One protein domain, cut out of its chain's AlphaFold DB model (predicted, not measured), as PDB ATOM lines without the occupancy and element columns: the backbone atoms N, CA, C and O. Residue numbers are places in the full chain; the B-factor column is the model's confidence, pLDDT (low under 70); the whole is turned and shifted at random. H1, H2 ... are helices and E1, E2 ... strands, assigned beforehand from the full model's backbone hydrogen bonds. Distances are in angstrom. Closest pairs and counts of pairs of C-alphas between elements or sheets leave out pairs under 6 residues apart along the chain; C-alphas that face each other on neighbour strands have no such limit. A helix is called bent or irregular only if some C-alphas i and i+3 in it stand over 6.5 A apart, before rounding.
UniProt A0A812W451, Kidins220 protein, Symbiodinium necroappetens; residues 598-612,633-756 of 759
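AT A GLANCE: This is residues 598 to 612 and 633 to 756 of the 759 residues of the protein "Kidins220 protein" of Symbiodinium necroappetens (UniProt A0A812W451). Two helices, H2 and H3, run side by side in opposite directions, loosely spaced, with H5 and then H1 on one side of the pair and H6 on the other. The small strand hairpin E1 E2 packs on H5 and an end of H2; residues 697 to 705 stick out. The printed part has 139 residues, six named helices and two named strands, ordered H1 H2 H3 H4 H5 E1 E2 H6: mostly helix, with an antiparallel sheet. It is compact, radius of gyration of the C-alphas 16.4 A, spanning 54 by 38 by 32 A.

HOW THE PARTS SIT: Start at H1, residues 598 to 608, which touches residues 636 to 637 alone of H2, residues 635 to 647, about perpendicular at 87 degrees; the closest C-alphas, Val 607 and Ala 637, are 5.1 A apart. H3, residues 661 to 679, forms a helical hairpin with H2, opposite ways at a shallow tilt of 13 degrees; they only just touch, with 3 pairs of C-alphas within 8 A, the closest Val 647 and Glu 662 at 7.1 A. H4, residues 685 to 688, touches H3, with C-alphas 679 and 685 closest at 5.1 A. H5, residues 714 to 721, touches H3 at a steep tilt of 63 degrees, closest C-alphas 667 and 714 at 5.4 A, and also touches H1 and H2. In the hairpin of E1, residues 726 to 729, and E2, residues 732 to 735, find N 727 and O 734 within hydrogen-bond range at 2.9 A. H6, residues 747 to 755, touches H3 and H2, closest to H2 at C-alphas 643 and 750, 5.5 A. In H1, H2, H3 and H5 every O i to N i+4 pair is within hydrogen-bond range; in H6 3 of 5 are, and H4 is too short for one.

IN THESE COORDINATES: Find C-alpha 598 at (-27.208, -10.938, 30.081); H1 runs 15.5 A from there. H2 spans 18.8 A, and H3 26.8 A from C-alpha 661 at (-13.338, -3.560, 5.548). H6, 14.6 A, ends at C-alpha 755 (-0.259, -22.598, 10.020); it is irregular, C-alphas 751 and 754 being 7.2 A apart.

THE WHOLE: The C-alphas farthest apart, of Asp 700 and Pro 740, are 54.8 A apart. Residues 613 to 632 are not printed; C-alphas 612 and 633 are 12.3 A apart across the cut. The links H2 to H3, H4 to H5 and E2 to H6 are long. Confidence is under 70 at residue 612, residues 696 to 705 and residues 754 to 756.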
ATOM      1  N   ASP A 598     -27.322  -9.516  29.741       97.31
ATOM      2  CA  ASP A 598     -27.208 -10.938  30.081       97.31
ATOM      3  C   ASP A 598     -26.420 -11.714  29.011       97.31
ATOM      4  O   ASP A 598     -25.482 -12.445  29.328       97.31
ATOM      5  N   LEU A 599     -26.696 -11.476  27.721       97.56
ATOM      6  CA  LEU A 599     -25.903 -12.077  26.640       97.56
ATOM      7  C   LEU A 599     -24.433 -11.648  26.722       97.56
ATOM      8  O   LEU A 599     -23.533 -12.474  26.577       97.56
ATOM      9  N   ARG A 600     -24.181 -10.363  26.980       97.38
ATOM     10  CA  ARG A 600     -22.831  -9.813  27.109       97.38
ATOM     11  C   ARG A 600     -22.052 -10.464  28.253       97.38
ATOM     12  O   ARG A 600     -20.890 -10.816  28.057       97.38
ATOM     13  N   GLU A 601     -22.676 -10.659  29.412       96.50
ATOM     14  CA  GLU A 601     -22.055 -11.337  30.554       96.50
ATOM     15  C   GLU A 601     -21.793 -12.818  30.264       96.50
ATOM     16  O   GLU A 601     -20.710 -13.317  30.560       96.50
ATOM     17  N   LYS A 602     -22.701 -13.518  29.577       97.12
ATOM     18  CA  LYS A 602     -22.453 -14.898  29.135       97.12
ATOM     19  C   LYS A 602     -21.290 -14.995  28.139       97.12
ATOM     20  O   LYS A 602     -20.460 -15.896  28.257       97.12
ATOM     21  N   ILE A 603     -21.166 -14.051  27.199       97.25
ATOM     22  CA  ILE A 603     -19.995 -13.966  26.303       97.25
ATOM     23  C   ILE A 603     -18.729 -13.698  27.126       97.25
ATOM     24  O   ILE A 603     -17.710 -14.349  26.908       97.25
ATOM     25  N   LYS A 604     -18.785 -12.786  28.103       96.06
ATOM     26  CA  LYS A 604     -17.662 -12.502  29.004       96.06
ATOM     27  C   LYS A 604     -17.231 -13.750  29.783       96.06
ATOM     28  O   LYS A 604     -16.038 -14.038  29.858       96.06
ATOM     29  N   LEU A 605     -18.172 -14.538  30.296       94.94
ATOM     30  CA  LEU A 605     -17.879 -15.817  30.947       94.94
ATOM     31  C   LEU A 605     -17.219 -16.808  29.980       94.94
ATOM     32  O   LEU A 605     -16.221 -17.423  30.350       94.94
ATOM     33  N   ARG A 606     -17.674 -16.902  28.723       94.62
ATOM     34  CA  ARG A 606     -17.014 -17.719  27.683       94.62
ATOM     35  C   ARG A 606     -15.570 -17.270  27.416       94.62
ATOM     36  O   ARG A 606     -14.711 -18.096  27.109       94.62
ATOM     37  N   VAL A 607     -15.283 -15.972  27.525       95.19
ATOM     38  CA  VAL A 607     -13.928 -15.429  27.322       95.19
ATOM     39  C   VAL A 607     -12.973 -15.869  28.430       95.19
ATOM     40  O   VAL A 607     -11.834 -16.243  28.142       95.19
ATOM     41  N   TRP A 608     -13.429 -15.834  29.680       92.81
ATOM     42  CA  TRP A 608     -12.565 -15.962  30.858       92.81
ATOM     43  C   TRP A 608     -12.665 -17.303  31.592       92.81
ATOM     44  O   TRP A 608     -11.901 -17.522  32.526       92.81
ATOM     45  N   THR A 609     -13.564 -18.206  31.193       86.62
ATOM     46  CA  THR A 609     -13.668 -19.551  31.783       86.62
ATOM     47  C   THR A 609     -12.777 -20.516  31.002       86.62
ATOM     48  O   THR A 609     -13.084 -20.812  29.844       86.62
ATOM     49  N   PRO A 610     -11.663 -21.007  31.578       73.69
ATOM     50  CA  PRO A 610     -10.828 -22.000  30.914       73.69
ATOM     51  C   PRO A 610     -11.623 -23.296  30.722       73.69
ATOM     52  O   PRO A 610     -12.388 -23.685  31.604       73.69
ATOM     53  N   GLU A 611     -11.429 -23.979  29.593       71.75
ATOM     54  CA  GLU A 611     -11.999 -25.313  29.394       71.75
ATOM     55  C   GLU A 611     -11.497 -26.242  30.511       71.75
ATOM     56  O   GLU A 611     -10.313 -26.221  30.866       71.75
ATOM     57  N   ALA A 612     -12.403 -27.028  31.102       59.78
ATOM     58  CA  ALA A 612     -12.013 -28.051  32.062       59.78
ATOM     59  C   ALA A 612     -11.016 -28.977  31.360       59.78
ATOM     60  O   ALA A 612     -11.361 -29.573  30.343       59.78
ATOM     61  N   THR A 633      -7.400 -16.735  29.652       91.31
ATOM     62  CA  THR A 633      -8.517 -16.761  28.693       91.31
ATOM     63  C   THR A 633      -8.806 -18.181  28.215       91.31
ATOM     64  O   THR A 633      -7.914 -19.031  28.221       91.31
ATOM     65  N   SER A 634     -10.027 -18.443  27.744       93.50
ATOM     66  CA  SER A 634     -10.364 -19.704  27.071       93.50
ATOM     67  C   SER A 634      -9.551 -19.895  25.783       93.50
ATOM     68  O   SER A 634      -9.023 -18.938  25.204       93.50
ATOM     69  N   THR A 635      -9.436 -21.136  25.306       92.06
ATOM     70  CA  THR A 635      -8.756 -21.476  24.038       92.06
ATOM     71  C   THR A 635      -9.396 -20.736  22.858       92.06
ATOM     72  O   THR A 635      -8.696 -20.132  22.038       92.06
ATOM     73  N   TRP A 636     -10.731 -20.696  22.836       94.50
ATOM     74  CA  TRP A 636     -11.542 -19.915  21.906       94.50
ATOM     75  C   TRP A 636     -11.212 -18.418  21.953       94.50
ATOM     76  O   TRP A 636     -10.931 -17.809  20.918       94.50
ATOM     77  N   ALA A 637     -11.196 -17.811  23.142       95.56
ATOM     78  CA  ALA A 637     -10.934 -16.382  23.266       95.56
ATOM     79  C   ALA A 637      -9.489 -16.016  22.934       95.56
ATOM     80  O   ALA A 637      -9.254 -14.976  22.328       95.56
ATOM     81  N   THR A 638      -8.525 -16.869  23.280       94.19
ATOM     82  CA  THR A 638      -7.103 -16.656  22.968       94.19
ATOM     83  C   THR A 638      -6.901 -16.485  21.461       94.19
ATOM     84  O   THR A 638      -6.296 -15.509  21.022       94.19
ATOM     85  N   LEU A 639      -7.515 -17.363  20.659       94.62
ATOM     86  CA  LEU A 639      -7.513 -17.277  19.197       94.62
ATOM     87  C   LEU A 639      -8.052 -15.934  18.688       94.62
ATOM     88  O   LEU A 639      -7.441 -15.296  17.832       94.62
ATOM     89  N   TRP A 640      -9.228 -15.529  19.166       97.25
ATOM     90  CA  TRP A 640      -9.872 -14.305  18.700       97.25
ATOM     91  C   TRP A 640      -9.135 -13.050  19.156       97.25
ATOM     92  O   TRP A 640      -9.007 -12.111  18.376       97.25
ATOM     93  N   ARG A 641      -8.585 -13.046  20.369       96.19
ATOM     94  CA  ARG A 641      -7.763 -11.950  20.892       96.19
ATOM     95  C   ARG A 641      -6.489 -11.760  20.074       96.19
ATOM     96  O   ARG A 641      -6.143 -10.622  19.773       96.19
ATOM     97  N   ASP A 642      -5.844 -12.840  19.639       94.44
ATOM     98  CA  ASP A 642      -4.685 -12.757  18.742       94.44
ATOM     99  C   ASP A 642      -5.061 -12.194  17.366       94.44
ATOM    100  O   ASP A 642      -4.369 -11.321  16.844       94.44
ATOM    101  N   ARG A 643      -6.202 -12.610  16.805       96.06
ATOM    102  CA  ARG A 643      -6.721 -12.034  15.550       96.06
ATOM    103  C   ARG A 643      -7.026 -10.546  15.689       96.06
ATOM    104  O   ARG A 643      -6.645  -9.776  14.817       96.06
ATOM    105  N   ILE A 644      -7.659 -10.142  16.790       96.75
ATOM    106  CA  ILE A 644      -7.956  -8.737  17.089       96.75
ATOM    107  C   ILE A 644      -6.663  -7.918  17.129       96.75
ATOM    108  O   ILE A 644      -6.598  -6.876  16.484       96.75
ATOM    109  N   ARG A 645      -5.616  -8.398  17.813       95.25
ATOM    110  CA  ARG A 645      -4.309  -7.719  17.837       95.25
ATOM    111  C   ARG A 645      -3.695  -7.599  16.451       95.25
ATOM    112  O   ARG A 645      -3.212  -6.532  16.103       95.25
ATOM    113  N   ASN A 646      -3.731  -8.672  15.665       95.19
ATOM    114  CA  ASN A 646      -3.139  -8.698  14.329       95.19
ATOM    115  C   ASN A 646      -3.872  -7.771  13.346       95.19
ATOM    116  O   ASN A 646      -3.230  -7.119  12.527       95.19
ATOM    117  N   VAL A 647      -5.204  -7.696  13.428       96.88
ATOM    118  CA  VAL A 647      -6.040  -6.930  12.490       96.88
ATOM    119  C   VAL A 647      -6.231  -5.479  12.913       96.88
ATOM    120  O   VAL A 647      -6.482  -4.642  12.052       96.88
ATOM    121  N   LEU A 648      -6.152  -5.134  14.197       96.81
ATOM    122  CA  LEU A 648      -6.269  -3.739  14.620       96.81
ATOM    123  C   LEU A 648      -4.914  -3.019  14.540       96.81
ATOM    124  O   LEU A 648      -3.868  -3.623  14.792       96.81
ATOM    125  N   PRO A 649      -4.909  -1.714  14.212       95.44
ATOM    126  CA  PRO A 649      -3.710  -0.905  14.354       95.44
ATOM    127  C   PRO A 649      -3.327  -0.778  15.830       95.44
ATOM    128  O   PRO A 649      -4.157  -0.906  16.734       95.44
ATOM    129  N   ARG A 650      -2.065  -0.439  16.075       94.00
ATOM    130  CA  ARG A 650      -1.593  -0.088  17.411       94.00
ATOM    131  C   ARG A 650      -2.238   1.219  17.870       94.00
ATOM    132  O   ARG A 650      -1.979   2.269  17.291       94.00
ATOM    133  N   GLY A 651      -3.012   1.171  18.953       90.94
ATOM    134  CA  GLY A 651      -3.815   2.294  19.454       90.94
ATOM    135  C   GLY A 651      -2.990   3.506  19.901       90.94
ATOM    136  O   GLY A 651      -3.468   4.637  19.891       90.94
ATOM    137  N   ILE A 652      -1.711   3.322  20.242       90.50
ATOM    138  CA  ILE A 652      -0.815   4.465  20.487       90.50
ATOM    139  C   ILE A 652      -0.590   5.269  19.197       90.50
ATOM    140  O   ILE A 652      -0.509   6.495  19.269       90.50
ATOM    141  N   ASP A 653      -0.570   4.610  18.039       90.19
ATOM    142  CA  ASP A 653      -0.166   5.195  16.762       90.19
ATOM    143  C   ASP A 653      -1.379   5.622  15.917       90.19
ATOM    144  O   ASP A 653      -1.389   6.727  15.378       90.19
ATOM    145  N   SER A 654      -2.419   4.784  15.817       92.69
ATOM    146  CA  SER A 654      -3.622   5.067  15.016       92.69
ATOM    147  C   SER A 654      -4.829   4.198  15.401       92.69
ATOM    148  O   SER A 654      -4.703   3.225  16.143       92.69
ATOM    149  N   PHE A 655      -6.003   4.561  14.879       95.19
ATOM    150  CA  PHE A 655      -7.254   3.800  14.961       95.19
ATOM    151  C   PHE A 655      -7.882   3.705  13.568       95.19
ATOM    152  O   PHE A 655      -7.563   4.492  12.675       95.19
ATOM    153  N   VAL A 656      -8.785   2.743  13.388       94.19
ATOM    154  CA  VAL A 656      -9.531   2.532  12.140       94.19
ATOM    155  C   VAL A 656     -11.027   2.709  12.367       94.19
ATOM    156  O   VAL A 656     -11.591   2.156  13.310       94.19
ATOM    157  N   GLY A 657     -11.683   3.477  11.495       91.62
ATOM    158  CA  GLY A 657     -13.114   3.759  11.605       91.62
ATOM    159  C   GLY A 657     -13.997   2.515  11.451       91.62
ATOM    160  O   GLY A 657     -13.589   1.504  10.884       91.62
ATOM    161  N   ALA A 658     -15.258   2.615  11.884       87.38
ATOM    162  CA  ALA A 658     -16.241   1.520  11.817       87.38
ATOM    163  C   ALA A 658     -16.542   1.012  10.385       87.38
ATOM    164  O   ALA A 658     -17.099  -0.072  10.204       87.38
ATOM    165  N   GLY A 659     -16.180   1.797   9.365       91.12
ATOM    166  CA  GLY A 659     -16.298   1.428   7.953       91.12
ATOM    167  C   GLY A 659     -15.141   0.587   7.402       91.12
ATOM    168  O   GLY A 659     -15.215   0.170   6.250       91.12
ATOM    169  N   ASP A 660     -14.082   0.343   8.178       94.62
ATOM    170  CA  ASP A 660     -12.920  -0.420   7.717       94.62
ATOM    171  C   ASP A 660     -13.294  -1.866   7.350       94.62
ATOM    172  O   ASP A 660     -13.875  -2.607   8.147       94.62
ATOM    173  N   LYS A 661     -12.942  -2.272   6.127       95.19
ATOM    174  CA  LYS A 661     -13.338  -3.560   5.548       95.19
ATOM    175  C   LYS A 661     -12.870  -4.757   6.377       95.19
ATOM    176  O   LYS A 661     -13.663  -5.662   6.633       95.19
ATOM    177  N   GLU A 662     -11.615  -4.764   6.819       96.50
ATOM    178  CA  GLU A 662     -11.043  -5.901   7.550       96.50
ATOM    179  C   GLU A 662     -11.657  -6.019   8.951       96.50
ATOM    180  O   GLU A 662     -11.947  -7.124   9.412       96.50
ATOM    181  N   VAL A 663     -11.940  -4.888   9.609       95.94
ATOM    182  CA  VAL A 663     -12.653  -4.870  10.898       95.94
ATOM    183  C   VAL A 663     -14.083  -5.384  10.741       95.94
ATOM    184  O   VAL A 663     -14.531  -6.188  11.559       95.94
ATOM    185  N   ARG A 664     -14.792  -4.981   9.681       96.69
ATOM    186  CA  ARG A 664     -16.156  -5.455   9.389       96.69
ATOM    187  C   ARG A 664     -16.190  -6.957   9.100       96.69
ATOM    188  O   ARG A 664     -17.040  -7.661   9.642       96.69
ATOM    189  N   MET A 665     -15.239  -7.466   8.316       97.25
ATOM    190  CA  MET A 665     -15.090  -8.905   8.062       97.25
ATOM    191  C   MET A 665     -14.810  -9.684   9.352       97.25
ATOM    192  O   MET A 665     -15.462 -10.696   9.612       97.25
ATOM    193  N   MET A 666     -13.895  -9.183  10.188       97.56
ATOM    194  CA  MET A 666     -13.583  -9.783  11.484       97.56
ATOM    195  C   MET A 666     -14.796  -9.787  12.424       97.56
ATOM    196  O   MET A 666     -15.065 -10.807  13.055       97.56
ATOM    197  N   ALA A 667     -15.550  -8.687  12.491       97.94
ATOM    198  CA  ALA A 667     -16.750  -8.575  13.318       97.94
ATOM    199  C   ALA A 667     -17.845  -9.552  12.875       97.94
ATOM    200  O   ALA A 667     -18.428 -10.232  13.715       97.94
ATOM    201  N   ALA A 668     -18.097  -9.664  11.568       97.88
ATOM    202  CA  ALA A 668     -19.074 -10.603  11.023       97.88
ATOM    203  C   ALA A 668     -18.691 -12.062  11.325       97.88
ATOM    204  O   ALA A 668     -19.532 -12.855  11.743       97.88
ATOM    205  N   ALA A 669     -17.410 -12.412  11.167       97.94
ATOM    206  CA  ALA A 669     -16.917 -13.754  11.461       97.94
ATOM    207  C   ALA A 669     -16.966 -14.087  12.963       97.94
ATOM    208  O   ALA A 669     -17.378 -15.187  13.330       97.94
ATOM    209  N   LEU A 670     -16.588 -13.138  13.828       98.25
ATOM    210  CA  LEU A 670     -16.684 -13.295  15.280       98.25
ATOM    211  C   LEU A 670     -18.143 -13.419  15.727       98.25
ATOM    212  O   LEU A 670     -18.463 -14.278  16.543       98.25
ATOM    213  N   TRP A 671     -19.036 -12.597  15.172       98.25
ATOM    214  CA  TRP A 671     -20.464 -12.667  15.467       98.25
ATOM    215  C   TRP A 671     -21.054 -14.019  15.083       98.25
ATOM    216  O   TRP A 671     -21.763 -14.613  15.889       98.25
ATOM    217  N   LYS A 672     -20.704 -14.551  13.907       97.88
ATOM    218  CA  LYS A 672     -21.140 -15.883  13.479       97.88
ATOM    219  C   LYS A 672     -20.771 -16.959  14.509       97.88
ATOM    220  O   LYS A 672     -21.658 -17.662  14.979       97.88
ATOM    221  N   ASP A 673     -19.508 -17.016  14.929       97.69
ATOM    222  CA  ASP A 673     -19.020 -17.970  15.941       97.69
ATOM    223  C   ASP A 673     -19.692 -17.765  17.320       97.69
ATOM    224  O   ASP A 673     -20.103 -18.716  17.993       97.69
ATOM    225  N   ILE A 674     -19.907 -16.509  17.736       98.00
ATOM    226  CA  ILE A 674     -20.686 -16.198  18.947       98.00
ATOM    227  C   ILE A 674     -22.116 -16.731  18.821       98.00
ATOM    228  O   ILE A 674     -22.620 -17.331  19.767       98.00
ATOM    229  N   THR A 675     -22.773 -16.533  17.679       97.62
ATOM    230  CA  THR A 675     -24.177 -16.918  17.493       97.62
ATOM    231  C   THR A 675     -24.366 -18.428  17.381       97.62
ATOM    232  O   THR A 675     -25.357 -18.940  17.892       97.62
ATOM    233  N   GLU A 676     -23.418 -19.152  16.780       96.88
ATOM    234  CA  GLU A 676     -23.421 -20.620  16.731       96.88
ATOM    235  C   GLU A 676     -23.343 -21.206  18.145       96.88
ATOM    236  O   GLU A 676     -24.186 -22.019  18.530       96.88
ATOM    237  N   TRP A 677     -22.418 -20.710  18.968       97.00
ATOM    238  CA  TRP A 677     -22.338 -21.085  20.381       97.00
ATOM    239  C   TRP A 677     -23.583 -20.681  21.175       97.00
ATOM    240  O   TRP A 677     -24.118 -21.482  21.936       97.00
ATOM    241  N   ALA A 678     -24.076 -19.457  20.983       96.12
ATOM    242  CA  ALA A 678     -25.240 -18.934  21.692       96.12
ATOM    243  C   ALA A 678     -26.527 -19.721  21.379       96.12
ATOM    244  O   ALA A 678     -27.394 -19.823  22.245       96.12
ATOM    245  N   LYS A 679     -26.661 -20.277  20.166       95.88
ATOM    246  CA  LYS A 679     -27.767 -21.172  19.778       95.88
ATOM    247  C   LYS A 679     -27.617 -22.585  20.367       95.88
ATOM    248  O   LYS A 679     -28.628 -23.251  20.556       95.88
ATOM    249  N   GLY A 680     -26.387 -23.033  20.623       93.75
ATOM    250  CA  GLY A 680     -26.074 -24.329  21.225       93.75
ATOM    251  C   GLY A 680     -25.806 -24.223  22.726       93.75
ATOM    252  O   GLY A 680     -26.714 -24.003  23.522       93.75
ATOM    253  N   GLU A 681     -24.540 -24.379  23.109       90.06
ATOM    254  CA  GLU A 681     -24.072 -24.467  24.500       90.06
ATOM    255  C   GLU A 681     -24.395 -23.240  25.368       90.06
ATOM    256  O   GLU A 681     -24.513 -23.361  26.584       90.06
ATOM    257  N   GLY A 682     -24.517 -22.053  24.767       88.94
ATOM    258  CA  GLY A 682     -24.763 -20.812  25.502       88.94
ATOM    259  C   GLY A 682     -26.211 -20.616  25.968       88.94
ATOM    260  O   GLY A 682     -26.448 -19.750  26.814       88.94
ATOM    261  N   ASP A 683     -27.172 -21.365  25.411       92.50
ATOM    262  CA  ASP A 683     -28.618 -21.227  25.660       92.50
ATOM    263  C   ASP A 683     -29.089 -19.754  25.674       92.50
ATOM    264  O   ASP A 683     -29.568 -19.192  26.666       92.50
ATOM    265  N   CYS A 684     -28.830 -19.066  24.560       95.12
ATOM    266  CA  CYS A 684     -29.037 -17.627  24.374       95.12
ATOM    267  C   CYS A 684     -29.907 -17.300  23.154       95.12
ATOM    268  O   CYS A 684     -29.915 -16.162  22.679       95.12
ATOM    269  N   ALA A 685     -30.655 -18.272  22.624       93.94
ATOM    270  CA  ALA A 685     -31.470 -18.080  21.422       93.94
ATOM    271  C   ALA A 685     -32.460 -16.906  21.561       93.94
ATOM    272  O   ALA A 685     -32.641 -16.124  20.629       93.94
ATOM    273  N   ARG A 686     -33.043 -16.721  22.755       94.88
ATOM    274  CA  ARG A 686     -33.943 -15.594  23.049       94.88
ATOM    275  C   ARG A 686     -33.249 -14.237  22.908       94.88
ATOM    276  O   ARG A 686     -33.873 -13.292  22.436       94.88
ATOM    277  N   HIS A 687     -31.990 -14.128  23.317       96.56
ATOM    278  CA  HIS A 687     -31.214 -12.888  23.276       96.56
ATOM    279  C   HIS A 687     -30.873 -12.497  21.841       96.56
ATOM    280  O   HIS A 687     -30.942 -11.322  21.488       96.56
ATOM    281  N   LEU A 688     -30.580 -13.490  20.996       96.62
ATOM    282  CA  LEU A 688     -30.277 -13.281  19.579       96.62
ATOM    283  C   LEU A 688     -31.448 -12.655  18.811       96.62
ATOM    284  O   LEU A 688     -31.207 -11.877  17.891       96.62
ATOM    285  N   ASN A 689     -32.697 -12.882  19.238       95.50
ATOM    286  CA  ASN A 689     -33.880 -12.265  18.626       95.50
ATOM    287  C   ASN A 689     -33.853 -10.730  18.645       95.50
ATOM    288  O   ASN A 689     -34.548 -10.109  17.836       95.50
ATOM    289  N   LEU A 690     -33.065 -10.108  19.530       95.56
ATOM    290  CA  LEU A 690     -32.854  -8.661  19.531       95.56
ATOM    291  C   LEU A 690     -32.171  -8.179  18.237       95.56
ATOM    292  O   LEU A 690     -32.449  -7.078  17.767       95.56
ATOM    293  N   PHE A 691     -31.332  -9.030  17.646       97.50
ATOM    294  CA  PHE A 691     -30.437  -8.724  16.530       97.50
ATOM    295  C   PHE A 691     -30.860  -9.353  15.200       97.50
ATOM    296  O   PHE A 691     -30.443  -8.874  14.148       97.50
ATOM    297  N   THR A 692     -31.679 -10.407  15.221       96.56
ATOM    298  CA  THR A 692     -32.180 -11.084  14.011       96.56
ATOM    299  C   THR A 692     -32.973 -10.125  13.117       96.56
ATOM    300  O   THR A 692     -33.713  -9.282  13.634       96.56
ATOM    301  N   ALA A 693     -32.850 -10.255  11.797       93.62
ATOM    302  CA  ALA A 693     -33.648  -9.487  10.842       93.62
ATOM    303  C   ALA A 693     -35.157  -9.724  11.027       93.62
ATOM    304  O   ALA A 693     -35.585 -10.755  11.556       93.62
ATOM    305  N   GLU A 694     -35.974  -8.744  10.638       87.56
ATOM    306  CA  GLU A 694     -37.422  -8.952  10.563       87.56
ATOM    307  C   GLU A 694     -37.738  -9.756   9.292       87.56
ATOM    308  O   GLU A 694     -37.143  -9.490   8.245       87.56
ATOM    309  N   PRO A 695     -38.643 -10.750   9.354       78.56
ATOM    310  CA  PRO A 695     -39.054 -11.463   8.153       78.56
ATOM    311  C   PRO A 695     -39.662 -10.469   7.149       78.56
ATOM    312  O   PRO A 695     -40.362  -9.538   7.566       78.56
ATOM    313  N   PRO A 696     -39.415 -10.642   5.840       69.75
ATOM    314  CA  PRO A 696     -39.982  -9.759   4.831       69.75
ATOM    315  C   PRO A 696     -41.511  -9.769   4.926       69.75
ATOM    316  O   PRO A 696     -42.128 -10.821   5.083       69.75
ATOM    317  N   ALA A 697     -42.124  -8.585   4.819       64.31
ATOM    318  CA  ALA A 697     -43.578  -8.435   4.891       64.31
ATOM    319  C   ALA A 697     -44.304  -9.196   3.767       64.31
ATOM    320  O   ALA A 697     -45.454  -9.596   3.944       64.31
ATOM    321  N   ASN A 698     -43.623  -9.411   2.636       63.19
ATOM    322  CA  ASN A 698     -44.111 -10.196   1.515       63.19
ATOM    323  C   ASN A 698     -42.999 -11.160   1.048       63.19
ATOM    324  O   ASN A 698     -42.009 -10.702   0.474       63.19
ATOM    325  N   PRO A 699     -43.101 -12.475   1.319       59.09
ATOM    326  CA  PRO A 699     -42.044 -13.434   0.990       59.09
ATOM    327  C   PRO A 699     -41.792 -13.582  -0.521       59.09
ATOM    328  O   PRO A 699     -40.707 -14.007  -0.907       59.09
ATOM    329  N   ASP A 700     -42.750 -13.182  -1.362       59.06
ATOM    330  CA  ASP A 700     -42.674 -13.295  -2.825       59.06
ATOM    331  C   ASP A 700     -41.968 -12.105  -3.517       59.06
ATOM    332  O   ASP A 700     -41.703 -12.162  -4.717       59.06
ATOM    333  N   GLU A 701     -41.649 -11.016  -2.799       55.91
ATOM    334  CA  GLU A 701     -41.115  -9.774  -3.399       55.91
ATOM    335  C   GLU A 701     -39.580  -9.689  -3.468       55.91
ATOM    336  O   GLU A 701     -39.050  -8.833  -4.180       55.91
ATOM    337  N   THR A 702     -38.836 -10.567  -2.790       54.94
ATOM    338  CA  THR A 702     -37.365 -10.503  -2.765       54.94
ATOM    339  C   THR A 702     -36.735 -11.780  -3.312       54.94
ATOM    340  O   THR A 702     -36.729 -12.812  -2.650       54.94
ATOM    341  N   ALA A 703     -36.146 -11.696  -4.512       55.22
ATOM    342  CA  ALA A 703     -35.325 -12.765  -5.100       55.22
ATOM    343  C   ALA A 703     -33.955 -12.938  -4.403       55.22
ATOM    344  O   ALA A 703     -33.230 -13.891  -4.688       55.22
ATOM    345  N   GLU A 704     -33.582 -12.017  -3.510       62.69
ATOM    346  CA  GLU A 704     -32.360 -12.086  -2.710       62.69
ATOM    347  C   GLU A 704     -32.596 -12.879  -1.419       62.69
ATOM    348  O   GLU A 704     -33.671 -12.814  -0.823       62.69
ATOM    349  N   ALA A 705     -31.581 -13.631  -0.980       65.12
ATOM    350  CA  ALA A 705     -31.645 -14.347   0.288       65.12
ATOM    351  C   ALA A 705     -31.922 -13.349   1.431       65.12
ATOM    352  O   ALA A 705     -31.229 -12.328   1.506       65.12
ATOM    353  N   PRO A 706     -32.905 -13.622   2.309       76.25
ATOM    354  CA  PRO A 706     -33.229 -12.719   3.400       76.25
ATOM    355  C   PRO A 706     -32.007 -12.535   4.300       76.25
ATOM    356  O   PRO A 706     -31.238 -13.470   4.542       76.25
ATOM    357  N   GLU A 707     -31.825 -11.314   4.789       87.56
ATOM    358  CA  GLU A 707     -30.786 -11.023   5.768       87.56
ATOM    359  C   GLU A 707     -31.038 -11.844   7.035       87.56
ATOM    360  O   GLU A 707     -32.177 -11.995   7.468       87.56
ATOM    361  N   GLU A 708     -29.983 -12.398   7.635       94.00
ATOM    362  CA  GLU A 708     -30.118 -13.119   8.906       94.00
ATOM    363  C   GLU A 708     -30.150 -12.119  10.071       94.00
ATOM    364  O   GLU A 708     -30.916 -12.277  11.025       94.00
ATOM    365  N   TRP A 709     -29.345 -11.056   9.984       96.69
ATOM    366  CA  TRP A 709     -29.112 -10.114  11.076       96.69
ATOM    367  C   TRP A 709     -29.515  -8.688  10.693       96.69
ATOM    368  O   TRP A 709     -28.934  -8.090   9.789       96.69
ATOM    369  N   ALA A 710     -30.441  -8.102  11.457       96.31
ATOM    370  CA  ALA A 710     -30.736  -6.670  11.404       96.31
ATOM    371  C   ALA A 710     -29.547  -5.841  11.916       96.31
ATOM    372  O   ALA A 710     -29.292  -4.736  11.444       96.31
ATOM    373  N   PHE A 711     -28.823  -6.342  12.918       97.69
ATOM    374  CA  PHE A 711     -27.702  -5.612  13.498       97.69
ATOM    375  C   PHE A 711     -26.645  -6.545  14.082       97.69
ATOM    376  O   PHE A 711     -26.977  -7.474  14.813       97.69
ATOM    377  N   VAL A 712     -25.371  -6.252  13.821       98.12
ATOM    378  CA  VAL A 712     -24.234  -6.893  14.496       98.12
ATOM    379  C   VAL A 712     -23.568  -5.897  15.457       98.12
ATOM    380  O   VAL A 712     -23.038  -4.884  14.985       98.12
ATOM    381  N   PRO A 713     -23.526  -6.170  16.780       97.88
ATOM    382  CA  PRO A 713     -22.979  -5.263  17.794       97.88
ATOM    383  C   PRO A 713     -21.441  -5.293  17.836       97.88
ATOM    384  O   PRO A 713     -20.834  -5.690  18.830       97.88
ATOM    385  N   ALA A 714     -20.794  -4.895  16.735       97.69
ATOM    386  CA  ALA A 714     -19.350  -5.040  16.534       97.69
ATOM    387  C   ALA A 714     -18.508  -4.371  17.635       97.69
ATOM    388  O   ALA A 714     -17.589  -4.994  18.164       97.69
ATOM    389  N   ALA A 715     -18.833  -3.128  18.006       97.75
ATOM    390  CA  ALA A 715     -18.114  -2.402  19.052       97.75
ATOM    391  C   ALA A 715     -18.158  -3.161  20.386       97.75
ATOM    392  O   ALA A 715     -17.120  -3.419  20.995       97.75
ATOM    393  N   ASP A 716     -19.343  -3.598  20.808       98.12
ATOM    394  CA  ASP A 716     -19.502  -4.315  22.062       98.12
ATOM    395  C   ASP A 716     -18.788  -5.674  22.073       98.12
ATOM    396  O   ASP A 716     -18.127  -5.994  23.061       98.12
ATOM    397  N   ILE A 717     -18.887  -6.480  21.005       97.81
ATOM    398  CA  ILE A 717     -18.218  -7.794  20.978       97.81
ATOM    399  C   ILE A 717     -16.697  -7.646  20.974       97.81
ATOM    400  O   ILE A 717     -16.018  -8.439  21.626       97.81
ATOM    401  N   PHE A 718     -16.150  -6.607  20.333       98.19
ATOM    402  CA  PHE A 718     -14.723  -6.309  20.424       98.19
ATOM    403  C   PHE A 718     -14.319  -5.839  21.819       98.19
ATOM    404  O   PHE A 718     -13.287  -6.276  22.316       98.19
ATOM    405  N   LEU A 719     -15.131  -5.016  22.485       97.88
ATOM    406  CA  LEU A 719     -14.868  -4.582  23.860       97.88
ATOM    407  C   LEU A 719     -14.939  -5.734  24.873       97.88
ATOM    408  O   LEU A 719     -14.233  -5.704  25.878       97.88
ATOM    409  N   VAL A 720     -15.779  -6.744  24.631       97.38
ATOM    410  CA  VAL A 720     -15.920  -7.916  25.512       97.38
ATOM    411  C   VAL A 720     -14.822  -8.940  25.249       97.38
ATOM    412  O   VAL A 720     -14.087  -9.308  26.159       97.38
ATOM    413  N   VAL A 721     -14.678  -9.399  24.004       97.94
ATOM    414  CA  VAL A 721     -13.683 -10.424  23.648       97.94
ATOM    415  C   VAL A 721     -12.269  -9.860  23.746       97.94
ATOM    416  O   VAL A 721     -11.349 -10.549  24.187       97.94
ATOM    417  N   GLY A 722     -12.099  -8.588  23.392       96.69
ATOM    418  CA  GLY A 722     -10.862  -7.825  23.485       96.69
ATOM    419  C   GLY A 722     -10.718  -7.017  24.776       96.69
ATOM    420  O   GLY A 722      -9.971  -6.043  24.775       96.69
ATOM    421  N   GLU A 723     -11.388  -7.379  25.876       95.62
ATOM    422  CA  GLU A 723     -11.217  -6.700  27.174       95.62
ATOM    423  C   GLU A 723      -9.723  -6.654  27.560       95.62
ATOM    424  O   GLU A 723      -9.028  -7.677  27.513       95.62
ATOM    425  N   GLY A 724      -9.200  -5.464  27.876       93.94
ATOM    426  CA  GLY A 724      -7.770  -5.233  28.132       93.94
ATOM    427  C   GLY A 724      -6.888  -5.033  26.884       93.94
ATOM    428  O   GLY A 724      -5.697  -4.780  27.025       93.94
ATOM    429  N   ILE A 725      -7.445  -5.166  25.676       95.31
ATOM    430  CA  ILE A 725      -6.735  -5.073  24.385       95.31
ATOM    431  C   ILE A 725      -7.334  -3.970  23.520       95.31
ATOM    432  O   ILE A 725      -6.600  -3.238  22.874       95.31
ATOM    433  N   VAL A 726      -8.659  -3.868  23.454       97.38
ATOM    434  CA  VAL A 726      -9.351  -2.987  22.508       97.38
ATOM    435  C   VAL A 726      -9.682  -1.656  23.160       97.38
ATOM    436  O   VAL A 726     -10.262  -1.616  24.246       97.38
ATOM    437  N   GLY A 727      -9.369  -0.578  22.446       97.06
ATOM    438  CA  GLY A 727      -9.882   0.762  22.694       97.06
ATOM    439  C   GLY A 727     -10.763   1.235  21.543       97.06
ATOM    440  O   GLY A 727     -10.491   0.919  20.380       97.06
ATOM    441  N   ILE A 728     -11.786   2.027  21.859       97.50
ATOM    442  CA  ILE A 728     -12.615   2.735  20.875       97.50
ATOM    443  C   ILE A 728     -12.610   4.228  21.206       97.50
ATOM    444  O   ILE A 728     -12.707   4.613  22.369       97.50
ATOM    445  N   THR A 729     -12.460   5.073  20.191       95.81
ATOM    446  CA  THR A 729     -12.488   6.541  20.298       95.81
ATOM    447  C   THR A 729     -13.203   7.149  19.088       95.81
ATOM    448  O   THR A 729     -13.659   6.424  18.203       95.81
ATOM    449  N   ALA A 730     -13.257   8.481  18.985       94.94
ATOM    450  CA  ALA A 730     -13.742   9.160  17.783       94.94
ATOM    451  C   ALA A 730     -12.920   8.848  16.515       94.94
ATOM    452  O   ALA A 730     -13.419   9.054  15.411       94.94
ATOM    453  N   GLU A 731     -11.678   8.363  16.646       93.19
ATOM    454  CA  GLU A 731     -10.877   7.884  15.508       93.19
ATOM    455  C   GLU A 731     -11.302   6.480  15.027       93.19
ATOM    456  O   GLU A 731     -10.985   6.097  13.902       93.19
ATOM    457  N   GLY A 732     -12.012   5.708  15.858       94.69
ATOM    458  CA  GLY A 732     -12.427   4.335  15.571       94.69
ATOM    459  C   GLY A 732     -11.883   3.320  16.578       94.69
ATOM    460  O   GLY A 732     -11.866   3.603  17.773       94.69
ATOM    461  N   LEU A 733     -11.459   2.140  16.110       96.06
ATOM    462  CA  LEU A 733     -10.979   1.007  16.916       96.06
ATOM    463  C   LEU A 733      -9.455   0.815  16.814       96.06
ATOM    464  O   LEU A 733      -8.872   0.998  15.745       96.06
ATOM    465  N   GLY A 734      -8.817   0.410  17.916       96.31
ATOM    466  CA  GLY A 734      -7.374   0.159  17.982       96.31
ATOM    467  C   GLY A 734      -6.984  -0.812  19.100       96.31
ATOM    468  O   GLY A 734      -7.723  -0.987  20.068       96.31
ATOM    469  N   ALA A 735      -5.819  -1.449  18.963       95.50
ATOM    470  CA  ALA A 735      -5.245  -2.357  19.957       95.50
ATOM    471  C   ALA A 735      -4.295  -1.603  20.905       95.50
ATOM    472  O   ALA A 735      -3.224  -1.139  20.504       95.50
ATOM    473  N   ALA A 736      -4.679  -1.475  22.169       89.94
ATOM    474  CA  ALA A 736      -3.957  -0.769  23.220       89.94
ATOM    475  C   ALA A 736      -2.630  -1.435  23.615       89.94
ATOM    476  O   ALA A 736      -1.680  -0.733  23.958       89.94
ATOM    477  N   ASP A 737      -2.553  -2.769  23.547       86.44
ATOM    478  CA  ASP A 737      -1.399  -3.569  23.984       86.44
ATOM    479  C   ASP A 737      -0.426  -3.939  22.846       86.44
ATOM    480  O   ASP A 737       0.557  -4.652  23.070       86.44
ATOM    481  N   ALA A 738      -0.662  -3.450  21.623       83.62
ATOM    482  CA  ALA A 738       0.189  -3.761  20.481       83.62
ATOM    483  C   ALA A 738       1.622  -3.216  20.666       83.62
ATOM    484  O   ALA A 738       1.851  -2.083  21.113       83.62
ATOM    485  N   LYS A 739       2.612  -4.043  20.303       84.94
ATOM    486  CA  LYS A 739       4.042  -3.741  20.472       84.94
ATOM    487  C   LYS A 739       4.520  -2.676  19.468       84.94
ATOM    488  O   LYS A 739       3.968  -2.586  18.376       84.94
ATOM    489  N   PRO A 740       5.557  -1.879  19.796       85.31
ATOM    490  CA  PRO A 740       6.205  -1.012  18.810       85.31
ATOM    491  C   PRO A 740       6.641  -1.803  17.567       85.31
ATOM    492  O   PRO A 740       7.185  -2.896  17.710       85.31
ATOM    493  N   GLY A 741       6.408  -1.249  16.373       81.19
ATOM    494  CA  GLY A 741       6.680  -1.932  15.099       81.19
ATOM    495  C   GLY A 741       5.616  -2.956  14.681       81.19
ATOM    496  O   GLY A 741       5.897  -3.810  13.850       81.19
ATOM    497  N   HIS A 742       4.423  -2.912  15.285       88.06
ATOM    498  CA  HIS A 742       3.283  -3.740  14.888       88.06
ATOM    499  C   HIS A 742       2.755  -3.342  13.507       88.06
ATOM    500  O   HIS A 742       2.170  -2.267  13.358       88.06
ATOM    501  N   ASP A 743       2.905  -4.247  12.543       87.81
ATOM    502  CA  ASP A 743       2.291  -4.135  11.227       87.81
ATOM    503  C   ASP A 743       0.950  -4.870  11.207       87.81
ATOM    504  O   ASP A 743       0.845  -6.061  11.514       87.81
ATOM    505  N   ARG A 744      -0.094  -4.129  10.836       92.94
ATOM    506  CA  ARG A 744      -1.456  -4.641  10.713       92.94
ATOM    507  C   ARG A 744      -1.541  -5.699   9.606       92.94
ATOM    508  O   ARG A 744      -1.109  -5.450   8.484       92.94
ATOM    509  N   MET A 745      -2.192  -6.820   9.898       95.25
ATOM    510  CA  MET A 745      -2.523  -7.876   8.934       95.25
ATOM    511  C   MET A 745      -3.946  -7.714   8.391       95.25
ATOM    512  O   MET A 745      -4.834  -7.180   9.066       95.25
ATOM    513  N   THR A 746      -4.195  -8.244   7.196       96.69
ATOM    514  CA  THR A 746      -5.566  -8.472   6.723       96.69
ATOM    515  C   THR A 746      -6.251  -9.543   7.576       96.69
ATOM    516  O   THR A 746      -5.606 -10.409   8.180       96.69
ATOM    517  N   PHE A 747      -7.582  -9.537   7.615       96.12
ATOM    518  CA  PHE A 747      -8.345 -10.545   8.342       96.12
ATOM    519  C   PHE A 747      -8.084 -11.955   7.791       96.12
ATOM    520  O   PHE A 747      -7.973 -12.909   8.559       96.12
ATOM    521  N   SER A 748      -7.918 -12.093   6.471       95.50
ATOM    522  CA  SER A 748      -7.616 -13.386   5.843       95.50
ATOM    523  C   SER A 748      -6.256 -13.944   6.280       95.50
ATOM    524  O   SER A 748      -6.155 -15.130   6.594       95.50
ATOM    525  N   GLU A 749      -5.224 -13.100   6.378       95.50
ATOM    526  CA  GLU A 749      -3.902 -13.494   6.886       95.50
ATOM    527  C   GLU A 749      -3.966 -13.887   8.366       95.50
ATOM    528  O   GLU A 749      -3.479 -14.953   8.748       95.50
ATOM    529  N   ALA A 750      -4.658 -13.095   9.193       94.00
ATOM    530  CA  ALA A 750      -4.840 -13.392  10.614       94.00
ATOM    531  C   ALA A 750      -5.608 -14.709  10.855       94.00
ATOM    532  O   ALA A 750      -5.372 -15.404  11.847       94.00
ATOM    533  N   MET A 751      -6.505 -15.098   9.943       92.00
ATOM    534  CA  MET A 751      -7.168 -16.407   9.970       92.00
ATOM    535  C   MET A 751      -6.211 -17.566   9.633       92.00
ATOM    536  O   MET A 751      -6.432 -18.684  10.104       92.00
ATOM    537  N   GLN A 752      -5.155 -17.314   8.852       89.12
ATOM    538  CA  GLN A 752      -4.197 -18.315   8.366       89.12
ATOM    539  C   GLN A 752      -2.937 -18.468   9.241       89.12
ATOM    540  O   GLN A 752      -2.330 -19.542   9.210       89.12
ATOM    541  N   ASP A 753      -2.574 -17.468  10.058       73.75
ATOM    542  CA  ASP A 753      -1.329 -17.407  10.865       73.75
ATOM    543  C   ASP A 753      -1.110 -18.627  11.796       73.75
ATOM    544  O   ASP A 753       0.018 -19.010  12.112       73.75
ATOM    545  N   LYS A 754      -2.175 -19.365  12.143       55.84
ATOM    546  CA  LYS A 754      -2.067 -20.660  12.848       55.84
ATOM    547  C   LYS A 754      -1.181 -21.689  12.128       55.84
ATOM    548  O   LYS A 754      -0.597 -22.545  12.790       55.84
ATOM    549  N   LYS A 755      -1.068 -21.639  10.794       47.31
ATOM    550  CA  LYS A 755      -0.259 -22.598  10.020       47.31
ATOM    551  C   LYS A 755       1.245 -22.311  10.048       47.31
ATOM    552  O   LYS A 755       2.007 -23.225   9.742       47.31
ATOM    553  N   GLN A 756       1.682 -21.099  10.398       40.03
ATOM    554  CA  GLN A 756       3.103 -20.723  10.360       40.03
ATOM    555  C   GLN A 756       3.825 -20.904  11.696       40.03
ATOM    556  O   GLN A 756       4.977 -21.312  11.680       40.03
TER     557      GLN A 756